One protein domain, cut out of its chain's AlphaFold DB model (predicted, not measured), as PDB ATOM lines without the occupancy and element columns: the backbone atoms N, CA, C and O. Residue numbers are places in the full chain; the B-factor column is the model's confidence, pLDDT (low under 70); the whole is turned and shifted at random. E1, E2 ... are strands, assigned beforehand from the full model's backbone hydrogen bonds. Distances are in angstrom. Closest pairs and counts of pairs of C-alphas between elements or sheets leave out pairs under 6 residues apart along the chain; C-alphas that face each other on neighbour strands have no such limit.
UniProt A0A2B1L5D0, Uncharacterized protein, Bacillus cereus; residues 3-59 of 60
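What this domain is: This is residues 3 to 59 of the 60 residues of an uncharacterized protein of Bacillus cereus (UniProt A0A2B1L5D0). With little regular structure, two antiparallel two-strand ribbons, E1-E4 and the longer hairpin E2-E3, stand across from each other, while residues 3 to 20 loop over one side. The printed part has 57 residues, no named helix and four named strands, E1 to E4 in chain order; the class is all strand, with 22 residues in strands. It is compact, with a radius of gyration of the C-alphas of 11.6 A and spans of 33 by 23 by 19 A.

Where its parts are: Residues 3 to 4 pair, parallel, with residues 24 to 25 of E1, residues 21 to 25, 13.2 A long from C-alpha 21 at (172.426, 194.094, 162.913). E2 is residues 31 to 37, 19.5 A; E3 is residues 43 to 49, 19.9 A; E4 is residues 56 to 58, ending at (172.063, 189.471, 164.318).

How they stand to each other: E2 and E3 are antiparallel at 164 degrees, with N 34 and O 46 2.8 A apart, within hydrogen-bond range. E1 and E4 are antiparallel at 158 degrees, with N 57 and O 22 3.0 A apart, within range. E1 is apart from E2 and E3, as is E4.

The domain as a whole: The C-alphas farthest apart, Gly 27 and Asp 40, are 33.0 A apart. The printed part has no cut and no long link between strands. Residues 26 to 29 are under pLDDT 70.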
ATOM      1  N   ILE A   3     181.379 198.527 163.151       79.75
ATOM      2  CA  ILE A   3     182.115 198.977 164.338       79.75
ATOM      3  C   ILE A   3     183.569 198.568 164.173       79.75
ATOM      4  O   ILE A   3     183.848 197.386 164.045       79.75
ATOM      5  N   TYR A   4     184.483 199.531 164.193       79.94
ATOM      6  CA  TYR A   4     185.916 199.254 164.141       79.94
ATOM      7  C   TYR A   4     186.469 199.134 165.560       79.94
ATOM      8  O   TYR A   4     186.172 200.016 166.371       79.94
ATOM      9  N   GLU A   5     187.251 198.099 165.878       76.50
ATOM     10  CA  GLU A   5     187.794 197.918 167.239       76.50
ATOM     11  C   GLU A   5     188.570 199.157 167.709       76.50
ATOM     12  O   GLU A   5     188.271 199.700 168.771       76.50
ATOM     13  N   ASP A   6     189.454 199.694 166.868       80.38
ATOM     14  CA  ASP A   6     190.269 200.883 167.171       80.38
ATOM     15  C   ASP A   6     189.446 202.139 167.506       80.38
ATOM     16  O   ASP A   6     189.946 203.102 168.091       80.38
ATOM     17  N   SER A   7     188.161 202.153 167.142       82.00
ATOM     18  CA  SER A   7     187.253 203.257 167.458       82.00
ATOM     19  C   SER A   7     186.589 203.139 168.840       82.00
ATOM     20  O   SER A   7     185.883 204.061 169.257       82.00
ATOM     21  N   ILE A   8     186.803 202.036 169.564       81.19
ATOM     22  CA  ILE A   8     186.278 201.801 170.914       81.19
ATOM     23  C   ILE A   8     187.212 202.459 171.937       81.19
ATOM     24  O   ILE A   8     188.238 201.914 172.344       81.19
ATOM     25  N   LYS A   9     186.845 203.661 172.392       77.56
ATOM     26  CA  LYS A   9     187.583 204.359 173.452       77.56
ATOM     27  C   LYS A   9     187.248 203.753 174.814       77.56
ATOM     28  O   LYS A   9     186.087 203.603 175.155       77.56
ATOM     29  N   GLY A  10     188.265 203.442 175.618       79.81
ATOM     30  CA  GLY A  10     188.048 202.981 176.995       79.81
ATOM     31  C   GLY A  10     187.454 201.573 177.123       79.81
ATOM     32  O   GLY A  10     186.947 201.248 178.188       79.81
ATOM     33  N   LYS A  11     187.558 200.733 176.077       79.75
ATOM     34  CA  LYS A  11     187.053 199.341 176.023       79.75
ATOM     35  C   LYS A  11     185.526 199.189 176.033       79.75
ATOM     36  O   LYS A  11     185.036 198.069 176.118       79.75
ATOM     37  N   GLU A  12     184.784 200.283 175.895       83.69
ATOM     38  CA  GLU A  12     183.324 200.271 175.831       83.69
ATOM     39  C   GLU A  12     182.829 201.223 174.738       83.69
ATOM     40  O   GLU A  12     183.432 202.262 174.466       83.69
ATOM     41  N   ARG A  13     181.723 200.863 174.081       84.06
ATOM     42  CA  ARG A  13     181.051 201.734 173.120       84.06
ATOM     43  C   ARG A  13     179.553 201.469 173.109       84.06
ATOM     44  O   ARG A  13     179.120 200.388 172.723       84.06
ATOM     45  N   SER A  14     178.768 202.491 173.429       85.75
ATOM     46  CA  SER A  14     177.321 202.461 173.238       85.75
ATOM     47  C   SER A  14     176.971 202.740 171.775       85.75
ATOM     48  O   SER A  14     177.529 203.641 171.143       85.75
ATOM     49  N   ILE A  15     176.037 201.961 171.238       80.81
ATOM     50  CA  ILE A  15     175.504 202.112 169.884       80.81
ATOM     51  C   ILE A  15     173.982 201.981 169.936       80.81
ATOM     52  O   ILE A  15     173.452 201.239 170.759       80.81
ATOM     53  N   SER A  16     173.286 202.659 169.031       82.00
ATOM     54  CA  SER A  16     171.867 202.431 168.769       82.00
ATOM     55  C   SER A  16     171.693 202.088 167.292       82.00
ATOM     56  O   SER A  16     172.250 202.751 166.417       82.00
ATOM     57  N   ASN A  17     170.963 201.012 167.007       74.44
ATOM     58  CA  ASN A  17     170.608 200.623 165.647       74.44
ATOM     59  C   ASN A  17     169.160 200.121 165.621       74.44
ATOM     60  O   ASN A  17     168.800 199.266 166.424       74.44
ATOM     61  N   ALA A  18     168.357 200.628 164.685       78.81
ATOM     62  CA  ALA A  18     166.984 200.177 164.465       78.81
ATOM     63  C   ALA A  18     166.909 198.807 163.766       78.81
ATOM     64  O   ALA A  18     165.917 198.105 163.908       78.81
ATOM     65  N   GLU A  19     167.952 198.414 163.026       77.62
ATOM     66  CA  GLU A  19     167.968 197.171 162.238       77.62
ATOM     67  C   GLU A  19     168.394 195.937 163.048       77.62
ATOM     68  O   GLU A  19     168.323 194.826 162.541       77.62
ATOM     69  N   GLY A  20     168.904 196.108 164.274       74.12
ATOM     70  CA  GLY A  20     169.366 194.985 165.101       74.12
ATOM     71  C   GLY A  20     170.607 194.248 164.568       74.12
ATOM     72  O   GLY A  20     171.013 193.240 165.136       74.12
ATOM     73  N   GLU A  21     171.247 194.736 163.501       82.06
ATOM     74  CA  GLU A  21     172.426 194.094 162.913       82.06
ATOM     75  C   GLU A  21     173.685 194.955 163.042       82.06
ATOM     76  O   GLU A  21     173.714 196.152 162.709       82.06
ATOM     77  N   PHE A  22     174.781 194.337 163.476       82.50
ATOM     78  CA  PHE A  22     176.084 194.982 163.446       82.50
ATOM     79  C   PHE A  22     177.220 194.004 163.156       82.50
ATOM     80  O   PHE A  22     177.146 192.801 163.406       82.50
ATOM     81  N   GLU A  23     178.280 194.565 162.592       82.56
ATOM     82  CA  GLU A  23     179.503 193.874 162.211       82.56
ATOM     83  C   GLU A  23     180.677 194.550 162.919       82.56
ATOM     84  O   GLU A  23     180.804 195.778 162.885       82.56
ATOM     85  N   ILE A  24     181.519 193.748 163.569       79.00
ATOM     86  CA  ILE A  24     182.760 194.217 164.185       79.00
ATOM     87  C   ILE A  24     183.879 193.971 163.173       79.00
ATOM     88  O   ILE A  24     184.173 192.829 162.821       79.00
ATOM     89  N   LEU A  25     184.449 195.059 162.661       74.75
ATOM     90  CA  LEU A  25     185.514 195.066 161.673       74.75
ATOM     91  C   LEU A  25     186.858 195.312 162.357       74.75
ATOM     92  O   LEU A  25     187.041 196.318 163.035       74.75
ATOM     93  N   ASP A  26     187.791 194.413 162.060       65.69
ATOM     94  CA  ASP A  26     189.190 194.406 162.491       65.69
ATOM     95  C   ASP A  26     189.435 194.100 163.977       65.69
ATOM     96  O   ASP A  26     188.799 194.674 164.851       65.69
ATOM     97  N   GLY A  27     190.375 193.174 164.209       57.44
ATOM     98  CA  GLY A  27     190.961 192.849 165.511       57.44
ATOM     99  C   GLY A  27     190.059 192.103 166.505       57.44
ATOM    100  O   GLY A  27     188.987 192.531 166.920       57.44
ATOM    101  N   VAL A  28     190.483 190.895 166.884       58.47
ATOM    102  CA  VAL A  28     189.726 190.060 167.818       58.47
ATOM    103  C   VAL A  28     190.021 190.499 169.247       58.47
ATOM    104  O   VAL A  28     190.889 189.918 169.908       58.47
ATOM    105  N   CYS A  29     189.277 191.497 169.725       63.50
ATOM    106  CA  CYS A  29     189.073 191.720 171.152       63.50
ATOM    107  C   CYS A  29     188.698 190.363 171.767       63.50
ATOM    108  O   CYS A  29     187.758 189.724 171.302       63.50
ATOM    109  N   GLY A  30     189.492 189.867 172.718       72.38
ATOM    110  CA  GLY A  30     189.441 188.476 173.185       72.38
ATOM    111  C   GLY A  30     188.028 187.952 173.465       72.38
ATOM    112  O   GLY A  30     187.466 187.217 172.662       72.38
ATOM    113  N   GLU A  31     187.475 188.286 174.626       81.56
ATOM    114  CA  GLU A  31     186.066 188.050 174.954       81.56
ATOM    115  C   GLU A  31     185.312 189.357 174.697       81.56
ATOM    116  O   GLU A  31     185.727 190.407 175.195       81.56
ATOM    117  N   ILE A  32     184.218 189.306 173.934       83.06
ATOM    118  CA  ILE A  32     183.280 190.428 173.836       83.06
ATOM    119  C   ILE A  32     182.020 190.099 174.626       83.06
ATOM    120  O   ILE A  32     181.478 188.993 174.554       83.06
ATOM    121  N   VAL A  33     181.533 191.092 175.360       85.06
ATOM    122  CA  VAL A  33     180.244 191.033 176.042       85.06
ATOM    123  C   VAL A  33     179.353 192.080 175.408       85.06
ATOM    124  O   VAL A  33     179.656 193.269 175.432       85.06
ATOM    125  N   LEU A  34     178.255 191.630 174.820       85.88
ATOM    126  CA  LEU A  34     177.200 192.504 174.347       85.88
ATOM    127  C   LEU A  34     176.186 192.689 175.458       85.88
ATOM    128  O   LEU A  34     175.697 191.700 176.007       85.88
ATOM    129  N   GLN A  35     175.857 193.942 175.736       87.06
ATOM    130  CA  GLN A  35     174.765 194.323 176.610       87.06
ATOM    131  C   GLN A  35     173.687 194.997 175.764       87.06
ATOM    132  O   GLN A  35     173.937 196.014 175.118       87.06
ATOM    133  N   PHE A  36     172.491 194.423 175.763       83.81
ATOM    134  CA  PHE A  36     171.314 194.994 175.124       83.81
ATOM    135  C   PHE A  36     170.437 195.594 176.200       83.81
ATOM    136  O   PHE A  36     170.134 194.914 177.174       83.81
ATOM    137  N   VAL A  37     170.046 196.849 176.009       83.94
ATOM    138  CA  VAL A  37     169.098 197.539 176.879       83.94
ATOM    139  C   VAL A  37     167.858 197.813 176.046       83.94
ATOM    140  O   VAL A  37     167.928 198.527 175.043       83.94
ATOM    141  N   THR A  38     166.744 197.195 176.409       83.62
ATOM    142  CA  THR A  38     165.451 197.415 175.757       83.62
ATOM    143  C   THR A  38     164.823 198.734 176.240       83.62
ATOM    144  O   THR A  38     165.247 199.285 177.259       83.62
ATOM    145  N   PRO A  39     163.827 199.299 175.527       84.94
ATOM    146  CA  PRO A  39     163.211 200.576 175.914       84.94
ATOM    147  C   PRO A  39     162.550 200.580 177.301       84.94
ATOM    148  O   PRO A  39     162.461 201.627 177.935       84.94
ATOM    149  N   ASP A  40     162.093 199.419 177.766       91.31
ATOM    150  CA  ASP A  40     161.554 199.172 179.109       91.31
ATOM    151  C   ASP A  40     162.640 198.944 180.176       91.31
ATOM    152  O   ASP A  40     162.332 198.822 181.360       91.31
ATOM    153  N   GLY A  41     163.915 198.964 179.782       87.88
ATOM    154  CA  GLY A  41     165.067 198.895 180.677       87.88
ATOM    155  C   GLY A  41     165.540 197.480 180.999       87.88
ATOM    156  O   GLY A  41     166.429 197.330 181.840       87.88
ATOM    157  N   GLU A  42     164.995 196.449 180.350       90.19
ATOM    158  CA  GLU A  42     165.515 195.092 180.503       90.19
ATOM    159  C   GLU A  42     166.907 194.967 179.879       90.19
ATOM    160  O   GLU A  42     167.231 195.574 178.854       90.19
ATOM    161  N   ILE A  43     167.755 194.171 180.533       89.62
ATOM    162  CA  ILE A  43     169.146 193.994 180.139       89.62
ATOM    163  C   ILE A  43     169.381 192.545 179.739       89.62
ATOM    164  O   ILE A  43     169.311 191.639 180.570       89.62
ATOM    165  N   TYR A  44     169.756 192.343 178.480       87.12
ATOM    166  CA  TYR A  44     170.153 191.043 177.955       87.12
ATOM    167  C   TYR A  44     171.648 191.037 177.680       87.12
ATOM    168  O   TYR A  44     172.190 191.978 177.104       87.12
ATOM    169  N   MET A  45     172.328 189.964 178.074       89.56
ATOM    170  CA  MET A  45     173.763 189.828 177.856       89.56
ATOM    171  C   MET A  45     174.066 188.657 176.940       89.56
ATOM    172  O   MET A  45     173.529 187.562 177.110       89.56
ATOM    173  N   ARG A  46     174.986 188.868 175.999       87.19
ATOM    174  CA  ARG A  46     175.515 187.797 175.157       87.19
ATOM    175  C   ARG A  46     177.025 187.878 175.094       87.19
ATOM    176  O   ARG A  46     177.586 188.891 174.689       87.19
ATOM    177  N   LYS A  47     177.668 186.794 175.511       87.25
ATOM    178  CA  LYS A  47     179.122 186.667 175.529       87.25
ATOM    179  C   LYS A  47     179.590 185.885 174.318       87.25
ATOM    180  O   LYS A  47     178.953 184.900 173.944       87.25
ATOM    181  N   TYR A  48     180.703 186.310 173.745       83.25
ATOM    182  CA  TYR A  48     181.373 185.572 172.690       83.25
ATOM    183  C   TYR A  48     182.863 185.485 172.974       83.25
ATOM    184  O   TYR A  48     183.534 186.495 173.188       83.25
ATOM    185  N   ASP A  49     183.378 184.264 172.899       80.75
ATOM    186  CA  ASP A  49     184.810 184.014 172.917       80.75
ATOM    187  C   ASP A  49     185.409 184.285 171.540       80.75
ATOM    188  O   ASP A  49     184.813 183.933 170.521       80.75
ATOM    189  N   ARG A  50     186.649 184.774 171.503       74.19
ATOM    190  CA  ARG A  50     187.479 185.011 170.306       74.19
ATOM    191  C   ARG A  50     187.310 183.998 169.172       74.19
ATOM    192  O   ARG A  50     187.318 184.373 168.006       74.19
ATOM    193  N   LYS A  51     187.215 182.707 169.497       75.94
ATOM    194  CA  LYS A  51     187.124 181.622 168.502       75.94
ATOM    195  C   LYS A  51     185.744 181.498 167.846       75.94
ATOM    196  O   LYS A  51     185.636 180.862 166.805       75.94
ATOM    197  N   HIS A  52     184.713 182.077 168.454       77.12
ATOM    198  CA  HIS A  52     183.308 181.866 168.110       77.12
ATOM    199  C   HIS A  52     182.539 183.177 167.890       77.12
ATOM    200  O   HIS A  52     181.311 183.146 167.815       77.12
ATOM    201  N   ILE A  53     183.224 184.323 167.781       75.38
ATOM    202  CA  ILE A  53     182.578 185.582 167.384       75.38
ATOM    203  C   ILE A  53     182.179 185.467 165.903       75.38
ATOM    204  O   ILE A  53     183.054 185.308 165.046       75.38
ATOM    205  N   PRO A  54     180.878 185.527 165.565       76.94
ATOM    206  CA  PRO A  54     180.452 185.539 164.175       76.94
ATOM    207  C   PRO A  54     180.826 186.878 163.529       76.94
ATOM    208  O   PRO A  54     180.798 187.918 164.182       76.94
ATOM    209  N   LYS A  55     181.123 186.868 162.222       76.50
ATOM    210  CA  LYS A  55     181.404 188.108 161.470       76.50
ATOM    211  C   LYS A  55     180.250 189.108 161.566       76.50
ATOM    212  O   LYS A  55     180.477 190.299 161.720       76.50
ATOM    213  N   VAL A  56     179.017 188.611 161.505       77.06
ATOM    214  CA  VAL A  56     177.802 189.417 161.632       77.06
ATOM    215  C   VAL A  56     177.026 188.930 162.843       77.06
ATOM    216  O   VAL A  56     176.716 187.740 162.945       77.06
ATOM    217  N   ILE A  57     176.701 189.850 163.746       78.50
ATOM    218  CA  ILE A  57     175.836 189.583 164.890       78.50
ATOM    219  C   ILE A  57     174.443 190.097 164.535       78.50
ATOM    220  O   ILE A  57     174.259 191.282 164.251       78.50
ATOM    221  N   LYS A  58     173.477 189.178 164.543       77.88
ATOM    222  CA  LYS A  58     172.063 189.471 164.318       77.88
ATOM    223  C   LYS A  58     171.300 189.388 165.629       77.88
ATOM    224  O   LYS A  58     171.455 188.416 166.377       77.88
ATOM    225  N   LEU A  59     170.497 190.409 165.886       71.19
ATOM    226  CA  LEU A  59     169.527 190.456 166.967       71.19
ATOM    227  C   LEU A  59     168.170 190.170 166.331       71.19
ATOM    228  O   LEU A  59     167.553 191.064 165.759       71.19
TER     229      LEU A  59